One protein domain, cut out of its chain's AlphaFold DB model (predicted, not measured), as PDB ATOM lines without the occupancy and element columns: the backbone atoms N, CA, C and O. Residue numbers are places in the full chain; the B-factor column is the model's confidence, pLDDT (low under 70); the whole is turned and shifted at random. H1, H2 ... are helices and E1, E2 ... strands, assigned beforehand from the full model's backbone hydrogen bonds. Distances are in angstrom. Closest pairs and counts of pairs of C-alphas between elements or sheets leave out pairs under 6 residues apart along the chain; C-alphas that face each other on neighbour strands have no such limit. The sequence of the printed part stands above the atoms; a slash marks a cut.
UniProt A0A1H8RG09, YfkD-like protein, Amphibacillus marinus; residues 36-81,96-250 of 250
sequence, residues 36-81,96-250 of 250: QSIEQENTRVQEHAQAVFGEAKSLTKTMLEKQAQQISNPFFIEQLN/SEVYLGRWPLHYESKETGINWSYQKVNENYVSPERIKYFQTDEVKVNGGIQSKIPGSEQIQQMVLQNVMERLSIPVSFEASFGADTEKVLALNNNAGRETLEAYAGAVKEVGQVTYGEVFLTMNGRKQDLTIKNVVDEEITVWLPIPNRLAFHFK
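Overview. This is residues 36 to 81 and 96 to 250 of the 250 residues of the protein "YfkD-like protein" of Amphibacillus marinus (UniProt A0A1H8RG09). A long, twisted ribbon of three antiparallel strands, E1, E6 and E7, runs along most of a rod and curls round the helix H3 near its middle. Toward one end the small strand pair E3 and E4 covers part of the ribbon, with the pair E2 and E5 beyond it; toward the other end lie the short helices H1 and H2, and the unnamed residues 36 to 57 run along the rod before H1. The printed part has 201 residues with three named helices and seven named strands, in the order H1, H2, E1, E2, E3, H3, E4, E5, E6, E7. The class is mixed, helices and strands. The whole is loose, with a radius of gyration of the C-alphas of 22.2 A, and spans 80 by 27 by 24 A.

Arrangement. Residues 36 to 37 pair antiparallel with residues 244 to 245 of E7, residues 222 to 249. H1, residues 58 to 64, touches H2, residues 74 to 81, opposite ways at a steep tilt of 56 degrees; their closest C-alphas, those of Thr 60 and Asn 81, are 6.0 A apart. E1, residues 96 to 125, E6, residues 195 to 219, and E7 form the largest sheet in the order E1, E6, E7, with E1 and E7 as edge strands. H1 only grazes this sheet with its residues 59 to 64; its closest C-alphas to E7 are those of Met 63 and Asp 224, 5.7 A. H2 is on the sheet at a height of 9.4 A, and only just over E1, with 3 of its 8 C-alphas falling on it. E1 and E6 are antiparallel at 178 degrees, with N 113 and O 204 within hydrogen-bond range at 2.9 A. E6 and E7 form an antiparallel hairpin at 174 degrees, with N 205 and O 237 at 2.8 A. E1 bends by 65 degrees at residue 111, and E7 by 78 degrees at residue 229. E2, residues 132 to 134, is the antiparallel neighbour of E5, residues 182 to 184, with N 133 and O 183 at 2.8 A. E3, residues 139 to 142, is the antiparallel neighbour of E4, residues 174 to 177, with N 141 and O 175 at 2.8 A. The sheet of E3 and E4 and the sheet of E1, E6 and E7 form a sandwich, two sheets face to face, the facing parts 8.1 A centre to centre. H3, residues 152 to 166, is on one face of the larger sheet in two layers, a helix over a sheet, and the sheet curls round it; the closest C-alphas of H3 and E1 are those of Tyr 107 and Met 158, 6.3 A. H2 and H3 only just touch, with 3 pairs of C-alphas within 8 A, about perpendicular at 75 degrees; the closest are those of Phe 75 and Gln 154, 6.7 A, and H3 touches with residues 154 to 158 alone. H1 and H3 are apart. Every O i to N i+4 pair is within hydrogen-bond range in H1 and H2, and 10 of 11 are in H3.

Along the chain. H1 begins with C-alpha 58 at (-6.809, 14.889, -18.764), and H2 runs from Pro 74 to Asn 81. E1 measures 70.4 A from C-alpha 96 to C-alpha 125, at (-40.329, -27.485, 8.444). The short E2 and E3 follow, then H3, 21.1 A long from Ser 152 to Arg 166, and the short E4 and E5. E6 measures 70.8 A from Thr 195 to Asn 219. E7 measures 66.0 A and ends with C-alpha 249 at (-35.328, -29.948, 0.593).

Size, cuts and confidence. The two C-alphas farthest apart, those of Pro 128 and Gly 220, are 80.1 A apart. Residues 82 to 95 are not printed, and C-alphas 81 and 96 are 19.5 A apart across this cut between H2 and E1. Of the links that are printed whole, none is long. The mean pLDDT of the printed part is 90.3; residues 48 to 54, 128 to 129 and 190 to 191 are under 70.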
ATOM      1  N   GLN A  36     -34.122 -18.608  -5.855       91.88
ATOM      2  CA  GLN A  36     -35.248 -17.682  -5.974       91.88
ATOM      3  C   GLN A  36     -34.853 -16.303  -5.442       91.88
ATOM      4  O   GLN A  36     -34.096 -16.188  -4.475       91.88
ATOM      5  N   SER A  37     -35.378 -15.250  -6.071       92.25
ATOM      6  CA  SER A  37     -35.258 -13.886  -5.543       92.25
ATOM      7  C   SER A  37     -36.194 -13.702  -4.349       92.25
ATOM      8  O   SER A  37     -37.325 -14.179  -4.382       92.25
ATOM      9  N   ILE A  38     -35.732 -13.001  -3.321       93.69
ATOM     10  CA  ILE A  38     -36.516 -12.523  -2.172       93.69
ATOM     11  C   ILE A  38     -36.491 -10.989  -2.093       93.69
ATOM     12  O   ILE A  38     -36.713 -10.415  -1.037       93.69
ATOM     13  N   GLU A  39     -36.143 -10.305  -3.185       92.56
ATOM     14  CA  GLU A  39     -35.939  -8.851  -3.201       92.56
ATOM     15  C   GLU A  39     -37.172  -8.054  -2.764       92.56
ATOM     16  O   GLU A  39     -37.033  -7.023  -2.113       92.56
ATOM     17  N   GLN A  40     -38.373  -8.541  -3.084       92.94
ATOM     18  CA  GLN A  40     -39.625  -7.885  -2.697       92.94
ATOM     19  C   GLN A  40     -40.030  -8.211  -1.256       92.94
ATOM     20  O   GLN A  40     -40.774  -7.453  -0.639       92.94
ATOM     21  N   GLU A  41     -39.571  -9.348  -0.738       94.62
ATOM     22  CA  GLU A  41     -39.977  -9.890   0.555       94.62
ATOM     23  C   GLU A  41     -38.970  -9.611   1.679       94.62
ATOM     24  O   GLU A  41     -39.337  -9.681   2.852       94.62
ATOM     25  N   ASN A  42     -37.709  -9.316   1.348       93.06
ATOM     26  CA  ASN A  42     -36.650  -9.114   2.331       93.06
ATOM     27  C   ASN A  42     -36.940  -7.887   3.205       93.06
ATOM     28  O   ASN A  42     -37.092  -6.767   2.717       93.06
ATOM     29  N   THR A  43     -36.951  -8.082   4.521       94.25
ATOM     30  CA  THR A  43     -37.211  -7.015   5.502       94.25
ATOM     31  C   THR A  43     -35.973  -6.158   5.808       94.25
ATOM     32  O   THR A  43     -36.001  -5.299   6.699       94.25
ATOM     33  N   ARG A  44     -34.859  -6.381   5.097       91.56
ATOM     34  CA  ARG A  44     -33.628  -5.583   5.181       91.56
ATOM     35  C   ARG A  44     -33.278  -4.952   3.841       91.56
ATOM     36  O   ARG A  44     -33.236  -5.617   2.807       91.56
ATOM     37  N   VAL A  45     -32.957  -3.661   3.900       87.19
ATOM     38  CA  VAL A  45     -32.403  -2.909   2.773       87.19
ATOM     39  C   VAL A  45     -30.976  -3.381   2.529       87.19
ATOM     40  O   VAL A  45     -30.192  -3.495   3.468       87.19
ATOM     41  N   GLN A  46     -30.650  -3.656   1.269       86.69
ATOM     42  CA  GLN A  46     -29.292  -4.010   0.875       86.69
ATOM     43  C   GLN A  46     -28.495  -2.739   0.617       86.69
ATOM     44  O   GLN A  46     -28.955  -1.835  -0.086       86.69
ATOM     45  N   GLU A  47     -27.286  -2.676   1.158       76.69
ATOM     46  CA  GLU A  47     -26.331  -1.656   0.754       76.69
ATOM     47  C   GLU A  47     -25.806  -2.026  -0.633       76.69
ATOM     48  O   GLU A  47     -24.978  -2.921  -0.801       76.69
ATOM     49  N   HIS A  48     -26.327  -1.356  -1.657       67.38
ATOM     50  CA  HIS A  48     -25.741  -1.445  -2.984       67.38
ATOM     51  C   HIS A  48     -24.456  -0.626  -2.980       67.38
ATOM     52  O   HIS A  48     -24.496   0.606  -2.932       67.38
ATOM     53  N   ALA A  49     -23.316  -1.309  -3.031       61.62
ATOM     54  CA  ALA A  49     -22.048  -0.654  -3.290       61.62
ATOM     55  C   ALA A  49     -22.109  -0.047  -4.700       61.62
ATOM     56  O   ALA A  49     -22.062  -0.749  -5.708       61.62
ATOM     57  N   GLN A  50     -22.293   1.269  -4.773       57.09
ATOM     58  CA  GLN A  50     -22.191   1.991  -6.028       57.09
ATOM     59  C   GLN A  50     -20.706   2.194  -6.323       57.09
ATOM     60  O   GLN A  50     -20.046   2.997  -5.666       57.09
ATOM     61  N   ALA A  51     -20.182   1.482  -7.320       56.81
ATOM     62  CA  ALA A  51     -18.875   1.774  -7.897       56.81
ATOM     63  C   ALA A  51     -18.958   3.085  -8.706       56.81
ATOM     64  O   ALA A  51     -18.981   3.076  -9.933       56.81
ATOM     65  N   VAL A  52     -19.095   4.230  -8.030       55.44
ATOM     66  CA  VAL A  52     -19.011   5.551  -8.668       55.44
ATOM     67  C   VAL A  52     -17.596   6.053  -8.457       55.44
ATOM     68  O   VAL A  52     -17.286   6.670  -7.441       55.44
ATOM     69  N   PHE A  53     -16.730   5.773  -9.423       65.44
ATOM     70  CA  PHE A  53     -15.376   6.306  -9.430       65.44
ATOM     71  C   PHE A  53     -15.277   7.463 -10.415       65.44
ATOM     72  O   PHE A  53     -15.825   7.419 -11.516       65.44
ATOM     73  N   GLY A  54     -14.590   8.526  -9.998       65.38
ATOM     74  CA  GLY A  54     -14.325   9.661 -10.870       65.38
ATOM     75  C   GLY A  54     -13.418   9.250 -12.027       65.38
ATOM     76  O   GLY A  54     -12.376   8.630 -11.818       65.38
ATOM     77  N   GLU A  55     -13.789   9.624 -13.251       81.94
ATOM     78  CA  GLU A  55     -12.935   9.407 -14.417       81.94
ATOM     79  C   GLU A  55     -11.580  10.123 -14.263       81.94
ATOM     80  O   GLU A  55     -11.451  11.176 -13.622       81.94
ATOM     81  N   ALA A  56     -10.537   9.565 -14.879       87.12
ATOM     82  CA  ALA A  56      -9.227  10.202 -14.909       87.12
ATOM     83  C   ALA A  56      -9.307  11.571 -15.617       87.12
ATOM     84  O   ALA A  56      -9.698  11.664 -16.784       87.12
ATOM     85  N   LYS A  57      -8.870  12.641 -14.938       90.19
ATOM     86  CA  LYS A  57      -8.715  13.976 -15.541       90.19
ATOM     87  C   LYS A  57      -7.657  13.916 -16.651       90.19
ATOM     88  O   LYS A  57      -6.800  13.035 -16.669       90.19
ATOM     89  N   SER A  58      -7.671  14.886 -17.567       88.12
ATOM     90  CA  SER A  58      -6.809  14.889 -18.764       88.12
ATOM     91  C   SER A  58      -5.318  14.666 -18.469       88.12
ATOM     92  O   SER A  58      -4.670  13.862 -19.139       88.12
ATOM     93  N   LEU A  59      -4.783  15.339 -17.443       86.62
ATOM     94  CA  LEU A  59      -3.393  15.184 -17.015       86.62
ATOM     95  C   LEU A  59      -3.111  13.764 -16.506       86.62
ATOM     96  O   LEU A  59      -2.154  13.137 -16.960       86.62
ATOM     97  N   THR A  60      -3.962  13.258 -15.611       90.38
ATOM     98  CA  THR A  60      -3.883  11.898 -15.068       90.38
ATOM     99  C   THR A  60      -3.907  10.878 -16.195       90.38
ATOM    100  O   THR A  60      -2.997  10.066 -16.298       90.38
ATOM    101  N   LYS A  61      -4.862  10.989 -17.124       90.62
ATOM    102  CA  LYS A  61      -4.974  10.101 -18.284       90.62
ATOM    103  C   LYS A  61      -3.673  10.036 -19.093       90.62
ATOM    104  O   LYS A  61      -3.180   8.947 -19.361       90.62
ATOM    105  N   THR A  62      -3.052  11.184 -19.376       89.88
ATOM    106  CA  THR A  62      -1.756  11.232 -20.082       89.88
ATOM    107  C   THR A  62      -0.611  10.587 -19.289       89.88
ATOM    108  O   THR A  62       0.334  10.082 -19.893       89.88
ATOM    109  N   MET A  63      -0.638  10.631 -17.954       90.25
ATOM    110  CA  MET A  63       0.354   9.930 -17.128       90.25
ATOM    111  C   MET A  63       0.136   8.419 -17.158       90.25
ATOM    112  O   MET A  63       1.108   7.686 -17.325       90.25
ATOM    113  N   LEU A  64      -1.119   7.975 -17.022       92.25
ATOM    114  CA  LEU A  64      -1.498   6.561 -17.016       92.25
ATOM    115  C   LEU A  64      -1.184   5.888 -18.361       92.25
ATOM    116  O   LEU A  64      -0.571   4.830 -18.376       92.25
ATOM    117  N   GLU A  65      -1.510   6.534 -19.485       91.50
ATOM    118  CA  GLU A  65      -1.284   6.003 -20.846       91.50
ATOM    119  C   GLU A  65       0.197   5.760 -21.191       91.50
ATOM    120  O   GLU A  65       0.503   5.010 -22.115       91.50
ATOM    121  N   LYS A  66       1.131   6.396 -20.475       91.12
ATOM    122  CA  LYS A  66       2.578   6.207 -20.681       91.12
ATOM    123  C   LYS A  66       3.161   5.049 -19.881       91.12
ATOM    124  O   LYS A  66       4.318   4.691 -20.106       91.12
ATOM    125  N   GLN A  67       2.418   4.524 -18.912       91.69
ATOM    126  CA  GLN A  67       2.925   3.474 -18.043       91.69
ATOM    127  C   GLN A  67       2.900   2.134 -18.766       91.69
ATOM    128  O   GLN A  67       1.965   1.811 -19.489       91.69
ATOM    129  N   ALA A  68       3.948   1.340 -18.552       89.38
ATOM    130  CA  ALA A  68       4.001  -0.024 -19.069       89.38
ATOM    131  C   ALA A  68       3.025  -0.956 -18.334       89.38
ATOM    132  O   ALA A  68       2.565  -1.933 -18.911       89.38
ATOM    133  N   GLN A  69       2.740  -0.659 -17.063       90.75
ATOM    134  CA  GLN A  69       1.782  -1.400 -16.248       90.75
ATOM    135  C   GLN A  69       0.418  -0.730 -16.313       90.75
ATOM    136  O   GLN A  69       0.326   0.498 -16.212       90.75
ATOM    137  N   GLN A  70      -0.632  -1.538 -16.436       92.81
ATOM    138  CA  GLN A  70      -1.998  -1.048 -16.336       92.81
ATOM    139  C   GLN A  70      -2.257  -0.533 -14.917       92.81
ATOM    140  O   GLN A  70      -1.817  -1.117 -13.928       92.81
ATOM    141  N   ILE A  71      -2.968   0.586 -14.826       93.50
ATOM    142  CA  ILE A  71      -3.396   1.172 -13.561       93.50
ATOM    143  C   ILE A  71      -4.891   1.427 -13.673       93.50
ATOM    144  O   ILE A  71      -5.323   2.280 -14.448       93.50
ATOM    145  N   SER A  72      -5.668   0.683 -12.897       92.25
ATOM    146  CA  SER A  72      -7.125   0.794 -12.833       92.25
ATOM    147  C   SER A  72      -7.638   1.079 -11.426       92.25
ATOM    148  O   SER A  72      -8.844   1.191 -11.246       92.25
ATOM    149  N   ASN A  73      -6.758   1.185 -10.424       94.19
ATOM    150  CA  ASN A  73      -7.171   1.473  -9.057       94.19
ATOM    151  C   ASN A  73      -7.812   2.870  -8.954       94.19
ATOM    152  O   ASN A  73      -7.104   3.873  -9.103       94.19
ATOM    153  N   PRO A  74      -9.112   2.959  -8.630       92.25
ATOM    154  CA  PRO A  74      -9.815   4.231  -8.606       92.25
ATOM    155  C   PRO A  74      -9.315   5.178  -7.511       92.25
ATOM    156  O   PRO A  74      -9.213   6.375  -7.761       92.25
ATOM    157  N   PHE A  75      -8.914   4.665  -6.342       92.44
ATOM    158  CA  PHE A  75      -8.368   5.490  -5.254       92.44
ATOM    159  C   PHE A  75      -7.077   6.182  -5.680       92.44
ATOM    160  O   PHE A  75      -6.843   7.353  -5.386       92.44
ATOM    161  N   PHE A  76      -6.226   5.450  -6.397       93.62
ATOM    162  CA  PHE A  76      -4.975   6.004  -6.885       93.62
ATOM    163  C   PHE A  76      -5.218   7.030  -8.002       93.62
ATOM    164  O   PHE A  76      -4.612   8.101  -7.998       93.62
ATOM    165  N   ILE A  77      -6.149   6.752  -8.921       93.19
ATOM    166  CA  ILE A  77      -6.557   7.697  -9.973       93.19
ATOM    167  C   ILE A  77      -7.129   8.984  -9.364       93.19
ATOM    168  O   ILE A  77      -6.780  10.078  -9.808       93.19
ATOM    169  N   GLU A  78      -7.959   8.874  -8.328       92.06
ATOM    170  CA  GLU A  78      -8.506  10.018  -7.601       92.06
ATOM    171  C   GLU A  78      -7.400  10.830  -6.916       92.06
ATOM    172  O   GLU A  78      -7.329  12.050  -7.081       92.06
ATOM    173  N   GLN A  79      -6.457  10.166  -6.243       92.00
ATOM    174  CA  GLN A  79      -5.316  10.850  -5.641       92.00
ATOM    175  C   GLN A  79      -4.476  11.604  -6.686       92.00
ATOM    176  O   GLN A  79      -4.031  12.727  -6.437       92.00
ATOM    177  N   LEU A  80      -4.273  11.028  -7.874       91.38
ATOM    178  CA  LEU A  80      -3.597  11.718  -8.975       91.38
ATOM    179  C   LEU A  80      -4.417  12.897  -9.509       91.38
ATOM    180  O   LEU A  80      -3.853  13.957  -9.775       91.38
ATOM    181  N   ASN A  81      -5.736  12.743  -9.618       90.94
ATOM    182  CA  ASN A  81      -6.647  13.806 -10.039       90.94
ATOM    183  C   ASN A  81      -6.613  15.022  -9.101       90.94
ATOM    184  O   ASN A  81      -6.822  16.149  -9.565       90.94
ATOM    185  N   SER A  96      13.111  16.126  -9.750       88.25
ATOM    186  CA  SER A  96      12.767  15.475  -8.488       88.25
ATOM    187  C   SER A  96      11.982  14.204  -8.710       88.25
ATOM    188  O   SER A  96      11.312  14.030  -9.727       88.25
ATOM    189  N   GLU A  97      12.063  13.328  -7.724       91.75
ATOM    190  CA  GLU A  97      11.324  12.082  -7.654       91.75
ATOM    191  C   GLU A  97      10.697  12.009  -6.261       91.75
ATOM    192  O   GLU A  97      11.394  12.144  -5.255       91.75
ATOM    193  N   VAL A  98       9.375  11.870  -6.207       92.44
ATOM    194  CA  VAL A  98       8.605  11.788  -4.964       92.44
ATOM    195  C   VAL A  98       8.031  10.387  -4.865       92.44
ATOM    196  O   VAL A  98       7.287   9.961  -5.744       92.44
ATOM    197  N   TYR A  99       8.371   9.672  -3.799       95.19
ATOM    198  CA  TYR A  99       7.800   8.359  -3.531       95.19
ATOM    199  C   TYR A  99       6.372   8.505  -2.997       95.19
ATOM    200  O   TYR A  99       6.159   9.148  -1.970       95.19
ATOM    201  N   LEU A 100       5.403   7.917  -3.702       94.19
ATOM    202  CA  LEU A 100       3.981   7.960  -3.350       94.19
ATOM    203  C   LEU A 100       3.527   6.737  -2.540       94.19
ATOM    204  O   LEU A 100       2.379   6.693  -2.105       94.19
ATOM    205  N   GLY A 101       4.402   5.750  -2.341       94.75
ATOM    206  CA  GLY A 101       4.088   4.511  -1.631       94.75
ATOM    207  C   GLY A 101       3.970   3.292  -2.545       94.75
ATOM    208  O   GLY A 101       4.150   3.370  -3.764       94.75
ATOM    209  N   ARG A 102       3.674   2.144  -1.929       95.38
ATOM    210  CA  ARG A 102       3.309   0.903  -2.622       95.38
ATOM    211  C   ARG A 102       1.793   0.867  -2.790       95.38
ATOM    212  O   ARG A 102       1.072   0.937  -1.798       95.38
ATOM    213  N   TRP A 103       1.334   0.725  -4.027       96.81
ATOM    214  CA  TRP A 103      -0.085   0.743  -4.382       96.81
ATOM    215  C   TRP A 103      -0.492  -0.569  -5.054       96.81
ATOM    216  O   TRP A 103       0.303  -1.097  -5.836       96.81
ATOM    217  N   PRO A 104      -1.703  -1.099  -4.790       96.81
ATOM    218  CA  PRO A 104      -2.335  -2.032  -5.712       96.81
ATOM    219  C   PRO A 104      -2.731  -1.235  -6.960       96.81
ATOM    220  O   PRO A 104      -3.426  -0.228  -6.863       96.81
ATOM    221  N   LEU A 105      -2.224  -1.612  -8.122       95.88
ATOM    222  CA  LEU A 105      -2.350  -0.836  -9.356       95.88
ATOM    223  C   LEU A 105      -3.499  -1.336 -10.218       95.88
ATOM    224  O   LEU A 105      -4.266  -0.533 -10.752       95.88
ATOM    225  N   HIS A 106      -3.609  -2.655 -10.337       96.06
ATOM    226  CA  HIS A 106      -4.557  -3.316 -11.212       96.06
ATOM    227  C   HIS A 106      -4.997  -4.650 -10.616       96.06
ATOM    228  O   HIS A 106      -4.253  -5.271  -9.852       96.06
ATOM    229  N   TYR A 107      -6.210  -5.059 -10.970       95.94
ATOM    230  CA  TYR A 107      -6.757  -6.374 -10.687       95.94
ATOM    231  C   TYR A 107      -7.167  -7.030 -12.001       95.94
ATOM    232  O   TYR A 107      -7.928  -6.440 -12.769       95.94
ATOM    233  N   GLU A 108      -6.707  -8.258 -12.207       95.31
ATOM    234  CA  GLU A 108      -7.070  -9.096 -13.342       95.31
ATOM    235  C   GLU A 108      -7.785 -10.358 -12.848       95.31
ATOM    236  O   GLU A 108      -7.276 -11.091 -11.993       95.31
ATOM    237  N   SER A 109      -8.976 -10.615 -13.389       95.19
ATOM    238  CA  SER A 109      -9.735 -11.830 -13.094       95.19
ATOM    239  C   SER A 109      -9.149 -13.039 -13.817       95.19
ATOM    240  O   SER A 109      -8.842 -12.969 -15.006       95.19
ATOM    241  N   LYS A 110      -9.040 -14.165 -13.107       94.94
ATOM    242  CA  LYS A 110      -8.636 -15.460 -13.677       94.94
ATOM    243  C   LYS A 110      -9.800 -16.438 -13.755       94.94
ATOM    244  O   LYS A 110      -9.956 -17.126 -14.759       94.94
ATOM    245  N   GLU A 111     -10.581 -16.532 -12.685       92.75
ATOM    246  CA  GLU A 111     -11.680 -17.484 -12.567       92.75
ATOM    247  C   GLU A 111     -12.808 -16.879 -11.734       92.75
ATOM    248  O   GLU A 111     -12.584 -16.345 -10.646       92.75
ATOM    249  N   THR A 112     -14.034 -17.024 -12.228       93.12
ATOM    250  CA  THR A 112     -15.255 -16.593 -11.548       93.12
ATOM    251  C   THR A 112     -16.195 -17.783 -11.443       93.12
ATOM    252  O   THR A 112     -16.472 -18.451 -12.437       93.12
ATOM    253  N   GLY A 113     -16.716 -18.055 -10.251       91.88
ATOM    254  CA  GLY A 113     -17.690 -19.121 -10.029       91.88
ATOM    255  C   GLY A 113     -18.747 -18.716  -9.013       91.88
ATOM    256  O   GLY A 113     -18.498 -17.878  -8.155       91.88
ATOM    257  N   ILE A 114     -19.933 -19.321  -9.076       93.06
ATOM    258  CA  ILE A 114     -20.992 -19.087  -8.085       93.06
ATOM    259  C   ILE A 114     -21.152 -20.318  -7.196       93.06
ATOM    260  O   ILE A 114     -21.376 -21.424  -7.686       93.06
ATOM    261  N   ASN A 115     -21.095 -20.115  -5.880       94.69
ATOM    262  CA  ASN A 115     -21.480 -21.110  -4.889       94.69
ATOM    263  C   ASN A 115     -22.846 -20.746  -4.296       94.69
ATOM    264  O   ASN A 115     -22.943 -19.859  -3.451       94.69
ATOM    265  N   TRP A 116     -23.894 -21.458  -4.711       94.56
ATOM    266  CA  TRP A 116     -25.258 -21.279  -4.195       94.56
ATOM    267  C   TRP A 116     -25.465 -21.832  -2.779       94.56
ATOM    268  O   TRP A 116     -26.462 -21.515  -2.142       94.56
ATOM    269  N   SER A 117     -24.515 -22.606  -2.257       95.06
ATOM    270  CA  SER A 117     -24.554 -23.194  -0.915       95.06
ATOM    271  C   SER A 117     -23.444 -22.623  -0.026       95.06
ATOM    272  O   SER A 117     -22.810 -23.356   0.731       95.06
ATOM    273  N   TYR A 118     -23.168 -21.318  -0.139       96.31
ATOM    274  CA  TYR A 118     -22.063 -20.669   0.573       96.31
ATOM    275  C   TYR A 118     -22.283 -20.642   2.089       96.31
ATOM    276  O   TYR A 118     -21.431 -21.105   2.845       96.31
ATOM    277  N   GLN A 119     -23.439 -20.148   2.540       97.12
ATOM    278  CA  GLN A 119     -23.772 -20.099   3.962       97.12
ATOM    279  C   GLN A 119     -25.245 -20.437   4.173       97.12
ATOM    280  O   GLN A 119     -26.121 -19.811   3.580       97.12
ATOM    281  N   LYS A 120     -25.526 -21.415   5.040       96.94
ATOM    282  CA  LYS A 120     -26.894 -21.703   5.480       96.94
ATOM    283  C   LYS A 120     -27.402 -20.526   6.307       96.94
ATOM    284  O   LYS A 120     -26.754 -20.144   7.279       96.94
ATOM    285  N   VAL A 121     -28.545 -19.967   5.921       96.50
ATOM    286  CA  VAL A 121     -29.156 -18.819   6.611       96.50
ATOM    287  C   VAL A 121     -30.400 -19.203   7.397       96.50
ATOM    288  O   VAL A 121     -30.797 -18.469   8.297       96.50
ATOM    289  N   ASN A 122     -31.028 -20.334   7.062       96.44
ATOM    290  CA  ASN A 122     -32.248 -20.762   7.730       96.44
ATOM    291  C   ASN A 122     -32.595 -22.240   7.469       96.44
ATOM    292  O   ASN A 122     -32.095 -22.862   6.527       96.44
ATOM    293  N   GLU A 123     -33.498 -22.781   8.285       95.06
ATOM    294  CA  GLU A 123     -34.151 -24.077   8.093       95.06
ATOM    295  C   GLU A 123     -35.621 -23.985   8.524       95.06
ATOM    296  O   GLU A 123     -35.940 -23.473   9.595       95.06
ATOM    297  N   ASN A 124     -36.537 -24.480   7.691       92.00
ATOM    298  CA  ASN A 124     -37.967 -24.513   7.988       92.00
ATOM    299  C   ASN A 124     -38.530 -25.929   7.844       92.00
ATOM    300  O   ASN A 124     -38.094 -26.689   6.983       92.00
ATOM    301  N   TYR A 125     -39.545 -26.264   8.640       89.31
ATOM    302  CA  TYR A 125     -40.329 -27.485   8.444       89.31
ATOM    303  C   TYR A 125     -41.327 -27.302   7.300       89.31
ATOM    304  O   TYR A 125     -41.972 -26.257   7.187       89.31
ATOM    305  N   VAL A 126     -41.468 -28.321   6.456       85.19
ATOM    306  CA  VAL A 126     -42.329 -28.274   5.269       85.19
ATOM    307  C   VAL A 126     -43.677 -28.912   5.576       85.19
ATOM    308  O   VAL A 126     -43.747 -30.053   6.024       85.19
ATOM    309  N   SER A 127     -44.764 -28.195   5.283       74.69
ATOM    310  CA  SER A 127     -46.106 -28.775   5.266       74.69
ATOM    311  C   SER A 127     -46.508 -29.183   3.837       74.69
ATOM    312  O   SER A 127     -46.054 -28.565   2.868       74.69
ATOM    313  N   PRO A 128     -47.362 -30.211   3.660       68.12
ATOM    314  CA  PRO A 128     -47.729 -30.719   2.333       68.12
ATOM    315  C   PRO A 128     -48.569 -29.749   1.493       68.12
ATOM    316  O   PRO A 128     -48.639 -29.893   0.277       68.12
ATOM    317  N   GLU A 129     -49.251 -28.796   2.133       69.69
ATOM    318  CA  GLU A 129     -50.271 -27.977   1.473       69.69
ATOM    319  C   GLU A 129     -49.673 -26.813   0.677       69.69
ATOM    320  O   GLU A 129     -50.138 -26.544  -0.432       69.69
ATOM    321  N   ARG A 130     -48.655 -26.122   1.220       71.94
ATOM    322  CA  ARG A 130     -47.903 -25.043   0.549       71.94
ATOM    323  C   ARG A 130     -46.518 -24.899   1.161       71.94
ATOM    324  O   ARG A 130     -46.382 -24.727   2.370       71.94
ATOM    325  N   ILE A 131     -45.498 -24.878   0.313       84.38
ATOM    326  CA  ILE A 131     -44.118 -24.698   0.754       84.38
ATOM    327  C   ILE A 131     -43.875 -23.209   0.956       84.38
ATOM    328  O   ILE A 131     -43.890 -22.424   0.006       84.38
ATOM    329  N   LYS A 132     -43.674 -22.825   2.212       89.00
ATOM    330  CA  LYS A 132     -43.439 -21.446   2.612       89.00
ATOM    331  C   LYS A 132     -42.090 -21.345   3.301       89.00
ATOM    332  O   LYS A 132     -41.777 -22.129   4.191       89.00
ATOM    333  N   TYR A 133     -41.322 -20.364   2.864       92.19
ATOM    334  CA  TYR A 133     -40.114 -19.913   3.517       92.19
ATOM    335  C   TYR A 133     -40.451 -18.837   4.549       92.19
ATOM    336  O   TYR A 133     -41.242 -17.939   4.257       92.19
ATOM    337  N   PHE A 134     -39.829 -18.914   5.723       95.06
ATOM    338  CA  PHE A 134     -39.923 -17.902   6.769       95.06
ATOM    339  C   PHE A 134     -38.580 -17.749   7.488       95.06
ATOM    340  O   PHE A 134     -38.165 -18.661   8.207       95.06
ATOM    341  N   GLN A 135     -37.908 -16.609   7.304       96.38
ATOM    342  CA  GLN A 135     -36.655 -16.269   7.985       96.38
ATOM    343  C   GLN A 135     -36.912 -16.004   9.474       96.38
ATOM    344  O   GLN A 135     -37.545 -15.012   9.824       96.38
ATOM    345  N   THR A 136     -36.404 -16.881  10.346       95.12
ATOM    346  CA  THR A 136     -36.604 -16.769  11.800       95.12
ATOM    347  C   THR A 136     -35.775 -15.643  12.408       95.12
ATOM    348  O   THR A 136     -36.323 -14.779  13.081       95.12
ATOM    349  N   ASP A 137     -34.473 -15.628  12.126       95.25
ATOM    350  CA  ASP A 137     -33.532 -14.644  12.668       95.25
ATOM    351  C   ASP A 137     -32.897 -13.819  11.552       95.25
ATOM    352  O   ASP A 137     -32.756 -14.294  10.427       95.25
ATOM    353  N   GLU A 138     -32.464 -12.597  11.851       95.25
ATOM    354  CA  GLU A 138     -31.656 -11.832  10.905       95.25
ATOM    355  C   GLU A 138     -30.273 -12.471  10.746       95.25
ATOM    356  O   GLU A 138     -29.572 -12.716  11.730       95.25
ATOM    357  N   VAL A 139     -29.854 -12.699   9.500       96.62
ATOM    358  CA  VAL A 139     -28.545 -13.276   9.184       96.62
ATOM    359  C   VAL A 139     -27.773 -12.351   8.259       96.62
ATOM    360  O   VAL A 139     -28.231 -12.006   7.172       96.62
ATOM    361  N   LYS A 140     -26.558 -11.994   8.682       95.94
ATOM    362  CA  LYS A 140     -25.581 -11.285   7.859       95.94
ATOM    363  C   LYS A 140     -24.564 -12.264   7.292       95.94
ATOM    364  O   LYS A 140     -23.942 -13.027   8.034       95.94
ATOM    365  N   VAL A 141     -24.391 -12.222   5.980       96.19
ATOM    366  CA  VAL A 141     -23.435 -13.039   5.237       96.19
ATOM    367  C   VAL A 141     -22.330 -12.120   4.748       96.19
ATOM    368  O   VAL A 141     -22.575 -11.211   3.957       96.19
ATOM    369  N   ASN A 142     -21.119 -12.358   5.245       95.06
ATOM    370  CA  ASN A 142     -19.954 -11.542   4.931       95.06
ATOM    371  C   ASN A 142     -19.105 -12.209   3.848       95.06
ATOM    372  O   ASN A 142     -18.833 -13.415   3.882       95.06
ATOM    373  N   GLY A 143     -18.687 -11.386   2.899       94.12
ATOM    374  CA  GLY A 143     -17.660 -11.677   1.922       94.12
ATOM    375  C   GLY A 143     -16.318 -11.083   2.326       94.12
ATOM    376  O   GLY A 143     -16.100 -10.662   3.462       94.12
ATOM    377  N   GLY A 144     -15.409 -11.027   1.361       94.38
ATOM    378  CA  GLY A 144     -14.107 -10.400   1.524       94.38
ATOM    379  C   GLY A 144     -12.978 -11.210   0.912       94.38
ATOM    380  O   GLY A 144     -13.178 -12.259   0.302       94.38
ATOM    381  N   ILE A 145     -11.769 -10.683   1.079       95.56
ATOM    382  CA  ILE A 145     -10.541 -11.317   0.606       95.56
ATOM    383  C   ILE A 145     -10.137 -12.380   1.625       95.56
ATOM    384  O   ILE A 145     -10.072 -12.103   2.821       95.56
ATOM    385  N   GLN A 146      -9.859 -13.592   1.155       92.88
ATOM    386  CA  GLN A 146      -9.514 -14.716   2.024       92.88
ATOM    387  C   GLN A 146      -8.141 -14.544   2.697       92.88
ATOM    388  O   GLN A 146      -7.934 -15.012   3.818       92.88
ATOM    389  N   SER A 147      -7.196 -13.885   2.024       89.19
ATOM    390  CA  SER A 147      -5.855 -13.602   2.534       89.19
ATOM    391  C   SER A 147      -5.756 -12.194   3.128       89.19
ATOM    392  O   SER A 147      -6.411 -11.246   2.693       89.19
ATOM    393  N   LYS A 148      -4.891 -12.034   4.137       90.12
ATOM    394  CA  LYS A 148      -4.566 -10.719   4.699       90.12
ATOM    395  C   LYS A 148      -3.543 -10.033   3.800       90.12
ATOM    396  O   LYS A 148      -2.379 -10.425   3.802       90.12
ATOM    397  N   ILE A 149      -3.972  -8.994   3.093       90.12
ATOM    398  CA  ILE A 149      -3.138  -8.252   2.143       90.12
ATOM    399  C   ILE A 149      -3.201  -6.738   2.395       90.12
ATOM    400  O   ILE A 149      -4.214  -6.237   2.897       90.12
ATOM    401  N   PRO A 150      -2.130  -5.986   2.088       90.69
ATOM    402  CA  PRO A 150      -2.148  -4.532   2.187       90.69
ATOM    403  C   PRO A 150      -3.087  -3.926   1.137       90.69
ATOM    404  O   PRO A 150      -3.159  -4.401   0.004       90.69
ATOM    405  N   GLY A 151      -3.781  -2.847   1.511       90.88
ATOM    406  CA  GLY A 151      -4.712  -2.158   0.612       90.88
ATOM    407  C   GLY A 151      -5.982  -2.956   0.308       90.88
ATOM    408  O   GLY A 151      -6.554  -2.789  -0.765       90.88
ATOM    409  N   SER A 152      -6.420  -3.822   1.232       92.62
ATOM    410  CA  SER A 152      -7.561  -4.724   1.036       92.62
ATOM    411  C   SER A 152      -8.829  -4.013   0.568       92.62
ATOM    412  O   SER A 152      -9.502  -4.532  -0.308       92.62
ATOM    413  N   GLU A 153      -9.132  -2.824   1.089       92.12
ATOM    414  CA  GLU A 153     -10.298  -2.032   0.671       92.12
ATOM    415  C   GLU A 153     -10.214  -1.608  -0.802       92.12
ATOM    416  O   GLU A 153     -11.154  -1.803  -1.567       92.12
ATOM    417  N   GLN A 154      -9.058  -1.103  -1.239       93.56
ATOM    418  CA  GLN A 154      -8.851  -0.683  -2.630       93.56
ATOM    419  C   GLN A 154      -8.979  -1.872  -3.589       93.56
ATOM    420  O   GLN A 154      -9.553  -1.763  -4.668       93.56
ATOM    421  N   ILE A 155      -8.471  -3.030  -3.168       94.88
ATOM    422  CA  ILE A 155      -8.536  -4.272  -3.939       94.88
ATOM    423  C   ILE A 155      -9.962  -4.796  -4.002       94.88
ATOM    424  O   ILE A 155     -10.427  -5.149  -5.078       94.88
ATOM    425  N   GLN A 156     -10.669  -4.801  -2.873       93.31
ATOM    426  CA  GLN A 156     -12.082  -5.157  -2.805       93.31
ATOM    427  C   GLN A 156     -12.909  -4.333  -3.794       93.31
ATOM    428  O   GLN A 156     -13.716  -4.897  -4.526       93.31
ATOM    429  N   GLN A 157     -12.660  -3.028  -3.879       91.38
ATOM    430  CA  GLN A 157     -13.353  -2.156  -4.825       91.38
ATOM    431  C   GLN A 157     -13.017  -2.467  -6.290       91.38
ATOM    432  O   GLN A 157     -13.928  -2.577  -7.107       91.38
ATOM    433  N   MET A 158     -11.739  -2.681  -6.625       93.50
ATOM    434  CA  MET A 158     -11.356  -3.090  -7.986       93.50
ATOM    435  C   MET A 158     -11.978  -4.434  -8.383       93.50
ATOM    436  O   MET A 158     -12.452  -4.588  -9.506       93.50
ATOM    437  N   VAL A 159     -11.993  -5.400  -7.461       94.38
ATOM    438  CA  VAL A 159     -12.604  -6.717  -7.670       94.38
ATOM    439  C   VAL A 159     -14.106  -6.579  -7.878       94.38
ATOM    440  O   VAL A 159     -14.639  -7.119  -8.841       94.38
ATOM    441  N   LEU A 160     -14.786  -5.828  -7.009       92.50
ATOM    442  CA  LEU A 160     -16.221  -5.596  -7.111       92.50
ATOM    443  C   LEU A 160     -16.586  -4.963  -8.457       92.50
ATOM    444  O   LEU A 160     -17.494  -5.452  -9.121       92.50
ATOM    445  N   GLN A 161     -15.852  -3.932  -8.881       90.00
ATOM    446  CA  GLN A 161     -16.060  -3.297 -10.179       90.00
ATOM    447  C   GLN A 161     -15.873  -4.299 -11.326       90.00
ATOM    448  O   GLN A 161     -16.759  -4.438 -12.164       90.00
ATOM    449  N   ASN A 162     -14.763  -5.040 -11.333       91.56
ATOM    450  CA  ASN A 162     -14.479  -6.021 -12.380       91.56
ATOM    451  C   ASN A 162     -15.547  -7.128 -12.458       91.56
ATOM    452  O   ASN A 162     -15.889  -7.596 -13.543       91.56
ATOM    453  N   VAL A 163     -16.075  -7.553 -11.309       91.25
ATOM    454  CA  VAL A 163     -17.146  -8.548 -11.244       91.25
ATOM    455  C   VAL A 163     -18.469  -7.952 -11.725       91.25
ATOM    456  O   VAL A 163     -19.148  -8.592 -12.515       91.25
ATOM    457  N   MET A 164     -18.828  -6.731 -11.317       87.44
ATOM    458  CA  MET A 164     -20.064  -6.062 -11.753       87.44
ATOM    459  C   MET A 164     -20.078  -5.713 -13.246       87.44
ATOM    460  O   MET A 164     -21.146  -5.666 -13.847       87.44
ATOM    461  N   GLU A 165     -18.916  -5.478 -13.857       86.94
ATOM    462  CA  GLU A 165     -18.795  -5.272 -15.307       86.94
ATOM    463  C   GLU A 165     -19.069  -6.560 -16.103       86.94
ATOM    464  O   GLU A 165     -19.533  -6.490 -17.239       86.94
ATOM    465  N   ARG A 166     -18.812  -7.733 -15.505       86.81
ATOM    466  CA  ARG A 166     -18.961  -9.048 -16.152       86.81
ATOM    467  C   ARG A 166     -20.206  -9.823 -15.720       86.81
ATOM    468  O   ARG A 166     -20.653 -10.702 -16.445       86.81
ATOM    469  N   LEU A 167     -20.767  -9.539 -14.547       83.94
ATOM    470  CA  LEU A 167     -21.938 -10.226 -14.009       83.94
ATOM    471  C   LEU A 167     -23.166  -9.319 -14.029       83.94
ATOM    472  O   LEU A 167     -23.170  -8.224 -13.478       83.94
ATOM    473  N   SER A 168     -24.270  -9.845 -14.552       82.81
ATOM    474  CA  SER A 168     -25.594  -9.206 -14.513       82.81
ATOM    475  C   SER A 168     -26.326  -9.343 -13.173       82.81
ATOM    476  O   SER A 168     -27.429  -8.823 -13.014       82.81
ATOM    477  N   ILE A 169     -25.752 -10.063 -12.207       84.12
ATOM    478  CA  ILE A 169     -26.351 -10.286 -10.886       84.12
ATOM    479  C   ILE A 169     -25.692  -9.327  -9.886       84.12
ATOM    480  O   ILE A 169     -24.464  -9.247  -9.865       84.12
ATOM    481  N   PRO A 170     -26.468  -8.625  -9.034       88.50
ATOM    482  CA  PRO A 170     -25.889  -7.772  -8.007       88.50
ATOM    483  C   PRO A 170     -25.069  -8.605  -7.022       88.50
ATOM    484  O   PRO A 170     -25.486  -9.686  -6.603       88.50
ATOM    485  N   VAL A 171     -23.917  -8.071  -6.632       91.69
ATOM    486  CA  VAL A 171     -22.997  -8.662  -5.659       91.69
ATOM    487  C   VAL A 171     -22.511  -7.583  -4.698       91.69
ATOM    488  O   VAL A 171     -22.493  -6.398  -5.037       91.69
ATOM    489  N   SER A 172     -22.124  -7.983  -3.493       92.75
ATOM    490  CA  SER A 172     -21.636  -7.071  -2.455       92.75
ATOM    491  C   SER A 172     -20.652  -7.785  -1.525       92.75
ATOM    492  O   SER A 172     -20.455  -8.992  -1.624       92.75
ATOM    493  N   PHE A 173     -20.016  -7.044  -0.611       93.00
ATOM    494  CA  PHE A 173     -19.199  -7.627   0.466       93.00
ATOM    495  C   PHE A 173     -20.013  -8.024   1.700       93.00
ATOM    496  O   PHE A 173     -19.514  -8.755   2.551       93.00
ATOM    497  N   GLU A 174     -21.264  -7.584   1.785       93.75
ATOM    498  CA  GLU A 174     -22.210  -7.956   2.831       93.75
ATOM    499  C   GLU A 174     -23.590  -8.162   2.203       93.75
ATOM    500  O   GLU A 174     -24.056  -7.326   1.427       93.75
ATOM    501  N   ALA A 175     -24.254  -9.262   2.553       95.00
ATOM    502  CA  ALA A 175     -25.662  -9.492   2.252       95.00
ATOM    503  C   ALA A 175     -26.420  -9.744   3.557       95.00
ATOM    504  O   ALA A 175     -26.010 -10.574   4.371       95.00
ATOM    505  N   SER A 176     -27.531  -9.034   3.753       95.56
ATOM    506  CA  SER A 176     -28.352  -9.150   4.962       95.56
ATOM    507  C   SER A 176     -29.708  -9.779   4.647       95.56
ATOM    508  O   SER A 176     -30.429  -9.322   3.761       95.56
ATOM    509  N   PHE A 177     -30.081 -10.809   5.396       95.81
ATOM    510  CA  PHE A 177     -31.358 -11.510   5.281       95.81
ATOM    511  C   PHE A 177     -32.179 -11.224   6.532       95.81
ATOM    512  O   PHE A 177     -31.819 -11.661   7.623       95.81
ATOM    513  N   GLY A 178     -33.236 -10.428   6.392       95.25
ATOM    514  CA  GLY A 178     -33.987  -9.926   7.534       95.25
ATOM    515  C   GLY A 178     -34.928 -10.949   8.160       95.25
ATOM    516  O   GLY A 178     -35.590 -11.701   7.444       95.25
ATOM    517  N   ALA A 179     -35.042 -10.926   9.489       95.19
ATOM    518  CA  ALA A 179     -36.086 -11.653  10.208       95.19
ATOM    519  C   ALA A 179     -37.484 -11.304   9.664       95.19
ATOM    520  O   ALA A 179     -37.703 -10.198   9.162       95.19
ATOM    521  N   ASP A 180     -38.410 -12.253   9.746       94.88
ATOM    522  CA  ASP A 180     -39.784 -12.142   9.242       94.88
ATOM    523  C   ASP A 180     -39.907 -12.042   7.707       94.88
ATOM    524  O   ASP A 180     -40.997 -11.812   7.183       94.88
ATOM    525  N   THR A 181     -38.814 -12.259   6.962       94.56
ATOM    526  CA  THR A 181     -38.868 -12.403   5.498       94.56
ATOM    527  C   THR A 181     -39.627 -13.675   5.142       94.56
ATOM    528  O   THR A 181     -39.219 -14.781   5.507       94.56
ATOM    529  N   GLU A 182     -40.710 -13.529   4.387       94.19
ATOM    530  CA  GLU A 182     -41.609 -14.622   4.033       94.19
ATOM    531  C   GLU A 182     -41.753 -14.755   2.519       94.19
ATOM    532  O   GLU A 182     -42.057 -13.781   1.840       94.19
ATOM    533  N   LYS A 183     -41.627 -15.979   1.990       91.81
ATOM    534  CA  LYS A 183     -41.884 -16.248   0.570       91.81
ATOM    535  C   LYS A 183     -42.621 -17.564   0.361       91.81
ATOM    536  O   LYS A 183     -42.215 -18.606   0.869       91.81
ATOM    537  N   VAL A 184     -43.679 -17.540  -0.446       89.19
ATOM    538  CA  VAL A 184     -44.318 -18.768  -0.940       89.19
ATOM    539  C   VAL A 184     -43.507 -19.294  -2.121       89.19
ATOM    540  O   VAL A 184     -43.290 -18.577  -3.097       89.19
ATOM    541  N   LEU A 185     -43.048 -20.541  -2.036       86.31
ATOM    542  CA  LEU A 185     -42.206 -21.148  -3.060       86.31
ATOM    543  C   LEU A 185     -43.055 -21.933  -4.058       86.31
ATOM    544  O   LEU A 185     -43.862 -22.780  -3.678       86.31
ATOM    545  N   ALA A 186     -42.814 -21.707  -5.349       79.06
ATOM    546  CA  ALA A 186     -43.384 -22.498  -6.440       79.06
ATOM    547  C   ALA A 186     -42.623 -23.828  -6.629       79.06
ATOM    548  O   ALA A 186     -42.230 -24.191  -7.735       79.06
ATOM    549  N   LEU A 187     -42.359 -24.534  -5.528       75.06
ATOM    550  CA  LEU A 187     -41.674 -25.824  -5.509       75.06
ATOM    551  C   LEU A 187     -42.651 -26.917  -5.069       75.06
ATOM    552  O   LEU A 187     -43.553 -26.669  -4.273       75.06
ATOM    553  N   ASN A 188     -42.443 -28.138  -5.562       70.62
ATOM    554  CA  ASN A 188     -43.232 -29.305  -5.171       70.62
ATOM    555  C   ASN A 188     -42.392 -30.240  -4.292       70.62
ATOM    556  O   ASN A 188     -41.330 -30.701  -4.712       70.62
ATOM    557  N   ASN A 189     -42.894 -30.583  -3.103       71.38
ATOM    558  CA  ASN A 189     -42.266 -31.553  -2.203       71.38
ATOM    559  C   ASN A 189     -42.703 -32.983  -2.556       71.38
ATOM    560  O   ASN A 189     -43.285 -33.704  -1.750       71.38
ATOM    561  N   ASN A 190     -42.430 -33.402  -3.791       65.25
ATOM    562  CA  ASN A 190     -42.839 -34.721  -4.288       65.25
ATOM    563  C   ASN A 190     -42.128 -35.885  -3.570       65.25
ATOM    564  O   ASN A 190     -42.538 -37.033  -3.706       65.25
ATOM    565  N   ALA A 191     -41.049 -35.595  -2.838       67.19
ATOM    566  CA  ALA A 191     -40.202 -36.579  -2.174       67.19
ATOM    567  C   ALA A 191     -40.518 -36.766  -0.677       67.19
ATOM    568  O   ALA A 191     -39.818 -37.537  -0.026       67.19
ATOM    569  N   GLY A 192     -41.533 -36.081  -0.128       70.06
ATOM    570  CA  GLY A 192     -41.931 -36.223   1.279       70.06
ATOM    571  C   GLY A 192     -40.863 -35.771   2.278       70.06
ATOM    572  O   GLY A 192     -40.771 -36.329   3.365       70.06
ATOM    573  N   ARG A 193     -40.030 -34.798   1.893       77.44
ATOM    574  CA  ARG A 193     -38.945 -34.266   2.726       77.44
ATOM    575  C   ARG A 193     -39.504 -33.405   3.856       77.44
ATOM    576  O   ARG A 193     -40.502 -32.711   3.657       77.44
ATOM    577  N   GLU A 194     -38.893 -33.470   5.032       83.19
ATOM    578  CA  GLU A 194     -39.441 -32.843   6.243       83.19
ATOM    579  C   GLU A 194     -38.999 -31.387   6.383       83.19
ATOM    580  O   GLU A 194     -39.736 -30.573   6.947       83.19
ATOM    581  N   THR A 195     -37.824 -31.044   5.845       89.88
ATOM    582  CA  THR A 195     -37.247 -29.709   6.008       89.88
ATOM    583  C   THR A 195     -36.849 -29.055   4.688       89.88
ATOM    584  O   THR A 195     -36.600 -29.694   3.662       89.88
ATOM    585  N   LEU A 196     -36.834 -27.726   4.728       92.12
ATOM    586  CA  LEU A 196     -36.405 -26.817   3.681       92.12
ATOM    587  C   LEU A 196     -35.254 -25.983   4.240       92.12
ATOM    588  O   LEU A 196     -35.452 -25.123   5.098       92.12
ATOM    589  N   GLU A 197     -34.052 -26.234   3.746       95.00
ATOM    590  CA  GLU A 197     -32.879 -25.427   4.047       95.00
ATOM    591  C   GLU A 197     -32.778 -24.267   3.052       95.00
ATOM    592  O   GLU A 197     -32.989 -24.446   1.847       95.00
ATOM    593  N   ALA A 198     -32.426 -23.085   3.555       96.19
ATOM    594  CA  ALA A 198     -32.144 -21.914   2.736       96.19
ATOM    595  C   ALA A 198     -30.671 -21.521   2.873       96.19
ATOM    596  O   ALA A 198     -30.144 -21.397   3.985       96.19
ATOM    597  N   TYR A 199     -30.021 -21.302   1.735       97.44
ATOM    598  CA  TYR A 199     -28.624 -20.901   1.646       97.44
ATOM    599  C   TYR A 199     -28.493 -19.567   0.921       97.44
ATOM    600  O   TYR A 199     -29.136 -19.331  -0.102       97.44
ATOM    601  N   ALA A 200     -27.621 -18.711   1.441       97.06
ATOM    602  CA  ALA A 200     -27.118 -17.570   0.704       97.06
ATOM    603  C   ALA A 200     -26.070 -18.039  -0.306       97.06
ATOM    604  O   ALA A 200     -25.195 -18.850   0.021       97.06
ATOM    605  N   GLY A 201     -26.159 -17.501  -1.521       96.25
ATOM    606  CA  GLY A 201     -25.140 -17.679  -2.543       96.25
ATOM    607  C   GLY A 201     -24.015 -16.655  -2.411       96.25
ATOM    608  O   GLY A 201     -24.223 -15.549  -1.912       96.25
ATOM    609  N   ALA A 202     -22.829 -17.008  -2.895       96.25
ATOM    610  CA  ALA A 202     -21.722 -16.076  -3.057       96.25
ATOM    611  C   ALA A 202     -20.944 -16.374  -4.340       96.25
ATOM    612  O   ALA A 202     -20.756 -17.535  -4.719       96.25
ATOM    613  N   VAL A 203     -20.462 -15.320  -4.991       95.12
ATOM    614  CA  VAL A 203     -19.488 -15.414  -6.074       95.12
ATOM    615  C   VAL A 203     -18.112 -15.643  -5.463       95.12
ATOM    616  O   VAL A 203     -17.685 -14.902  -4.579       95.12
ATOM    617  N   LYS A 204     -17.431 -16.683  -5.930       95.69
ATOM    618  CA  LYS A 204     -16.009 -16.912  -5.721       95.69
ATOM    619  C   LYS A 204     -15.262 -16.302  -6.896       95.69
ATOM    620  O   LYS A 204     -15.442 -16.732  -8.031       95.69
ATOM    621  N   GLU A 205     -14.406 -15.349  -6.599       95.19
ATOM    622  CA  GLU A 205     -13.602 -14.648  -7.584       95.19
ATOM    623  C   GLU A 205     -12.123 -14.900  -7.277       95.19
ATOM    624  O   GLU A 205     -11.652 -14.642  -6.167       95.19
ATOM    625  N   VAL A 206     -11.399 -15.455  -8.244       96.44
ATOM    626  CA  VAL A 206      -9.959 -15.700  -8.166       96.44
ATOM    627  C   VAL A 206      -9.282 -14.845  -9.221       96.44
ATOM    628  O   VAL A 206      -9.661 -14.858 -10.392       96.44
ATOM    629  N   GLY A 207      -8.243 -14.129  -8.815       95.94
ATOM    630  CA  GLY A 207      -7.523 -13.250  -9.718       95.94
ATOM    631  C   GLY A 207      -6.176 -12.828  -9.171       95.94
ATOM    632  O   GLY A 207      -5.684 -13.357  -8.172       95.94
ATOM    633  N   GLN A 208      -5.564 -11.876  -9.856       96.88
ATOM    634  CA  GLN A 208      -4.231 -11.384  -9.559       96.88
ATOM    635  C   GLN A 208      -4.265  -9.876  -9.354       96.88
ATOM    636  O   GLN A 208      -4.859  -9.142 -10.139       96.88
ATOM    637  N   VAL A 209      -3.624  -9.420  -8.281       97.00
ATOM    638  CA  VAL A 209      -3.408  -8.000  -8.013       97.00
ATOM    639  C   VAL A 209      -1.959  -7.669  -8.303       97.00
ATOM    640  O   VAL A 209      -1.051  -8.245  -7.700       97.00
ATOM    641  N   THR A 210      -1.751  -6.689  -9.171       97.31
ATOM    642  CA  THR A 210      -0.429  -6.131  -9.440       97.31
ATOM    643  C   THR A 210      -0.161  -4.991  -8.474       97.31
ATOM    644  O   THR A 210      -0.869  -3.985  -8.465       97.31
ATOM    645  N   TYR A 211       0.885  -5.119  -7.667       96.94
ATOM    646  CA  TYR A 211       1.399  -4.051  -6.821       96.94
ATOM    647  C   TYR A 211       2.602  -3.381  -7.466       96.94
ATOM    648  O   TYR A 211       3.394  -4.033  -8.138       96.94
ATOM    649  N   GLY A 212       2.806  -2.102  -7.169       96.69
ATOM    650  CA  GLY A 212       4.036  -1.411  -7.533       96.69
ATOM    651  C   GLY A 212       4.370  -0.273  -6.585       96.69
ATOM    652  O   GLY A 212       3.497   0.341  -5.969       96.69
ATOM    653  N   GLU A 213       5.661   0.008  -6.465       97.06
ATOM    654  CA  GLU A 213       6.157   1.231  -5.855       97.06
ATOM    655  C   GLU A 213       6.037   2.374  -6.850       97.06
ATOM    656  O   GLU A 213       6.642   2.352  -7.924       97.06
ATOM    657  N   VAL A 214       5.253   3.381  -6.483       96.56
ATOM    658  CA  VAL A 214       4.928   4.488  -7.371       96.56
ATOM    659  C   VAL A 214       5.770   5.702  -7.018       96.56
ATOM    660  O   VAL A 214       5.833   6.135  -5.865       96.56
ATOM    661  N   PHE A 215       6.368   6.296  -8.044       95.00
ATOM    662  CA  PHE A 215       7.117   7.534  -7.952       95.00
ATOM    663  C   PHE A 215       6.529   8.578  -8.898       95.00
ATOM    664  O   PHE A 215       6.323   8.311 -10.081       95.00
ATOM    665  N   LEU A 216       6.304   9.787  -8.390       92.50
ATOM    666  CA  LEU A 216       6.012  10.956  -9.209       92.50
ATOM    667  C   LEU A 216       7.326  11.649  -9.558       92.50
ATOM    668  O   LEU A 216       8.014  12.198  -8.694       92.50
ATOM    669  N   THR A 217       7.676  11.633 -10.836       90.50
ATOM    670  CA  THR A 217       8.868  12.299 -11.353       90.50
ATOM    671  C   THR A 217       8.500  13.655 -11.939       90.50
ATOM    672  O   THR A 217       7.530  13.800 -12.682       90.50
ATOM    673  N   MET A 218       9.293  14.667 -11.610       88.44
ATOM    674  CA  MET A 218       9.156  16.015 -12.144       88.44
ATOM    675  C   MET A 218      10.444  16.384 -12.865       88.44
ATOM    676  O   MET A 218      11.519  16.351 -12.275       88.44
ATOM    677  N   ASN A 219      10.329  16.755 -14.138       85.94
ATOM    678  CA  ASN A 219      11.425  17.262 -14.958       85.94
ATOM    679  C   ASN A 219      11.033  18.653 -15.475       85.94
ATOM    680  O   ASN A 219      10.357  18.797 -16.501       85.94
ATOM    681  N   GLY A 220      11.416  19.688 -14.725       82.38
ATOM    682  CA  GLY A 220      10.934  21.052 -14.924       82.38
ATOM    683  C   GLY A 220       9.412  21.136 -14.802       82.38
ATOM    684  O   GLY A 220       8.869  21.023 -13.710       82.38
ATOM    685  N   ARG A 221       8.714  21.324 -15.932       78.44
ATOM    686  CA  ARG A 221       7.237  21.378 -15.984       78.44
ATOM    687  C   ARG A 221       6.573  20.036 -16.293       78.44
ATOM    688  O   ARG A 221       5.355  19.933 -16.186       78.44
ATOM    689  N   LYS A 222       7.343  19.043 -16.748       82.19
ATOM    690  CA  LYS A 222       6.805  17.727 -17.107       82.19
ATOM    691  C   LYS A 222       6.683  16.880 -15.854       82.19
ATOM    692  O   LYS A 222       7.636  16.797 -15.084       82.19
ATOM    693  N   GLN A 223       5.533  16.248 -15.700       86.06
ATOM    694  CA  GLN A 223       5.269  15.275 -14.654       86.06
ATOM    695  C   GLN A 223       5.043  13.919 -15.307       86.06
ATOM    696  O   GLN A 223       4.413  13.840 -16.367       86.06
ATOM    697  N   ASP A 224       5.587  12.884 -14.687       90.06
ATOM    698  CA  ASP A 224       5.424  11.510 -15.134       90.06
ATOM    699  C   ASP A 224       5.389  10.562 -13.942       90.06
ATOM    700  O   ASP A 224       5.942  10.869 -12.881       90.06
ATOM    701  N   LEU A 225       4.787   9.397 -14.138       93.38
ATOM    702  CA  LEU A 225       4.828   8.324 -13.158       93.38
ATOM    703  C   LEU A 225       5.952   7.354 -13.511       93.38
ATOM    704  O   LEU A 225       6.307   7.154 -14.671       93.38
ATOM    705  N   THR A 226       6.563   6.784 -12.485       94.38
ATOM    706  CA  THR A 226       7.516   5.690 -12.624       94.38
ATOM    707  C   THR A 226       7.142   4.623 -11.618       94.38
ATOM    708  O   THR A 226       7.063   4.893 -10.422       94.38
ATOM    709  N   ILE A 227       6.916   3.413 -12.115       96.00
ATOM    710  CA  ILE A 227       6.554   2.258 -11.302       96.00
ATOM    711  C   ILE A 227       7.782   1.360 -11.193       96.00
ATOM    712  O   ILE A 227       8.399   1.011 -12.201       96.00
ATOM    713  N   LYS A 228       8.155   1.009  -9.966       95.50
ATOM    714  CA  LYS A 228       9.264   0.097  -9.658       95.50
ATOM    715  C   LYS A 228       8.754  -1.044  -8.781       95.50
ATOM    716  O   LYS A 228       7.657  -0.959  -8.238       95.50
ATOM    717  N   ASN A 229       9.560  -2.097  -8.641       95.56
ATOM    718  CA  ASN A 229       9.286  -3.227  -7.745       95.56
ATOM    719  C   ASN A 229       7.867  -3.788  -7.924       95.56
ATOM    720  O   ASN A 229       7.091  -3.875  -6.974       95.56
ATOM    721  N   VAL A 230       7.532  -4.107  -9.176       96.44
ATOM    722  CA  VAL A 230       6.234  -4.682  -9.526       96.44
ATOM    723  C   VAL A 230       6.172  -6.112  -9.004       96.44
ATOM    724  O   VAL A 230       7.089  -6.898  -9.249       96.44
ATOM    725  N   VAL A 231       5.118  -6.426  -8.259       96.00
ATOM    726  CA  VAL A 231       4.884  -7.748  -7.676       96.00
ATOM    727  C   VAL A 231       3.429  -8.111  -7.883       96.00
ATOM    728  O   VAL A 231       2.550  -7.345  -7.493       96.00
ATOM    729  N   ASP A 232       3.192  -9.297  -8.421       95.75
ATOM    730  CA  ASP A 232       1.849  -9.823  -8.575       95.75
ATOM    731  C   ASP A 232       1.525 -10.816  -7.461       95.75
ATOM    732  O   ASP A 232       2.297 -11.736  -7.181       95.75
ATOM    733  N   GLU A 233       0.364 -10.649  -6.841       95.56
ATOM    734  CA  GLU A 233      -0.122 -11.522  -5.775       95.56
ATOM    735  C   GLU A 233      -1.484 -12.098  -6.170       95.56
ATOM    736  O   GLU A 233      -2.382 -11.380  -6.608       95.56
ATOM    737  N   GLU A 234      -1.636 -13.415  -6.042       96.31
ATOM    738  CA  GLU A 234      -2.914 -14.082  -6.280       96.31
ATOM    739  C   GLU A 234      -3.838 -13.919  -5.072       96.31
ATOM    740  O   GLU A 234      -3.418 -14.061  -3.920       96.31
ATOM    741  N   ILE A 235      -5.109 -13.635  -5.346       96.56
ATOM    742  CA  ILE A 235      -6.129 -13.433  -4.324       96.56
ATOM    743  C   ILE A 235      -7.373 -14.262  -4.628       96.56
ATOM    744  O   ILE A 235      -7.686 -14.582  -5.773       96.56
ATOM    745  N   THR A 236      -8.107 -14.591  -3.571       97.00
ATOM    746  CA  THR A 236      -9.448 -15.170  -3.658       97.00
ATOM    747  C   THR A 236     -10.396 -14.303  -2.850       97.00
ATOM    748  O   THR A 236     -10.109 -13.976  -1.694       97.00
ATOM    749  N   VAL A 237     -11.515 -13.935  -3.462       96.88
ATOM    750  CA  VAL A 237     -12.527 -13.048  -2.897       96.88
ATOM    751  C   VAL A 237     -13.884 -13.731  -2.944       96.88
ATOM    752  O   VAL A 237     -14.242 -14.367  -3.933       96.88
ATOM    753  N   TRP A 238     -14.641 -13.589  -1.861       97.00
ATOM    754  CA  TRP A 238     -16.039 -13.995  -1.797       97.00
ATOM    755  C   TRP A 238     -16.936 -12.764  -1.820       97.00
ATOM    756  O   TRP A 238     -16.730 -11.844  -1.028       97.00
ATOM    757  N   LEU A 239     -17.930 -12.762  -2.703       95.56
ATOM    758  CA  LEU A 239     -18.922 -11.697  -2.834       95.56
ATOM    759  C   LEU A 239     -20.327 -12.292  -2.672       95.56
ATOM    760  O   LEU A 239     -20.833 -12.921  -3.606       95.56
ATOM    761  N   PRO A 240     -20.950 -12.173  -1.489       95.94
ATOM    762  CA  PRO A 240     -22.338 -12.558  -1.282       95.94
ATOM    763  C   PRO A 240     -23.287 -11.974  -2.335       95.94
ATOM    764  O   PRO A 240     -23.123 -10.843  -2.795       95.94
ATOM    765  N   ILE A 241     -24.294 -12.767  -2.702       94.50
ATOM    766  CA  ILE A 241     -25.354 -12.364  -3.626       94.50
ATOM    767  C   ILE A 241     -26.560 -11.924  -2.783       94.50
ATOM    768  O   ILE A 241     -27.252 -12.780  -2.218       94.50
ATOM    769  N   PRO A 242     -26.826 -10.614  -2.659       93.94
ATOM    770  CA  PRO A 242     -27.960 -10.123  -1.894       93.94
ATOM    771  C   PRO A 242     -29.296 -10.548  -2.514       93.94
ATOM    772  O   PRO A 242     -29.412 -10.775  -3.719       93.94
ATOM    773  N   ASN A 243     -30.334 -10.617  -1.675       94.00
ATOM    774  CA  ASN A 243     -31.725 -10.845  -2.081       94.00
ATOM    775  C   ASN A 243     -31.993 -12.123  -2.899       94.00
ATOM    776  O   ASN A 243     -33.033 -12.228  -3.552       94.00
ATOM    777  N   ARG A 244     -31.108 -13.122  -2.862       93.62
ATOM    778  CA  ARG A 244     -31.331 -14.426  -3.499       93.62
ATOM    779  C   ARG A 244     -30.998 -15.553  -2.538       93.62
ATOM    780  O   ARG A 244     -29.975 -15.513  -1.861       93.62
ATOM    781  N   LEU A 245     -31.861 -16.564  -2.512       95.38
ATOM    782  CA  LEU A 245     -31.689 -17.754  -1.684       95.38
ATOM    783  C   LEU A 245     -31.792 -19.017  -2.529       95.38
ATOM    784  O   LEU A 245     -32.646 -19.125  -3.411       95.38
ATOM    785  N   ALA A 246     -30.919 -19.970  -2.228       95.38
ATOM    786  CA  ALA A 246     -30.936 -21.316  -2.764       95.38
ATOM    787  C   ALA A 246     -31.651 -22.247  -1.782       95.38
ATOM    788  O   ALA A 246     -31.282 -22.349  -0.611       95.38
ATOM    789  N   PHE A 247     -32.689 -22.915  -2.270       93.88
ATOM    790  CA  PHE A 247     -33.576 -23.745  -1.468       93.88
ATOM    791  C   PHE A 247     -33.308 -25.229  -1.694       93.88
ATOM    792  O   PHE A 247     -33.368 -25.723  -2.819       93.88
ATOM    793  N   HIS A 248     -33.074 -25.965  -0.613       91.06
ATOM    794  CA  HIS A 248     -32.803 -27.396  -0.666       91.06
ATOM    795  C   HIS A 248     -33.742 -28.134   0.282       91.06
ATOM    796  O   HIS A 248     -33.733 -27.900   1.486       91.06
ATOM    797  N   PHE A 249     -34.551 -29.046  -0.254       88.31
ATOM    798  CA  PHE A 249     -35.328 -29.948   0.593       88.31
ATOM    799  C   PHE A 249     -34.431 -31.057   1.142       88.31
ATOM    800  O   PHE A 249     -33.637 -31.615   0.374       88.31
ATOM    801  N   LYS A 250     -34.629 -31.448   2.400       83.06
ATOM    802  CA  LYS A 250     -33.888 -32.530   3.054       83.06
ATOM    803  C   LYS A 250     -34.810 -33.585   3.651       83.06
ATOM    804  O   LYS A 250     -35.811 -33.223   4.307       83.06
TER     805      LYS A 250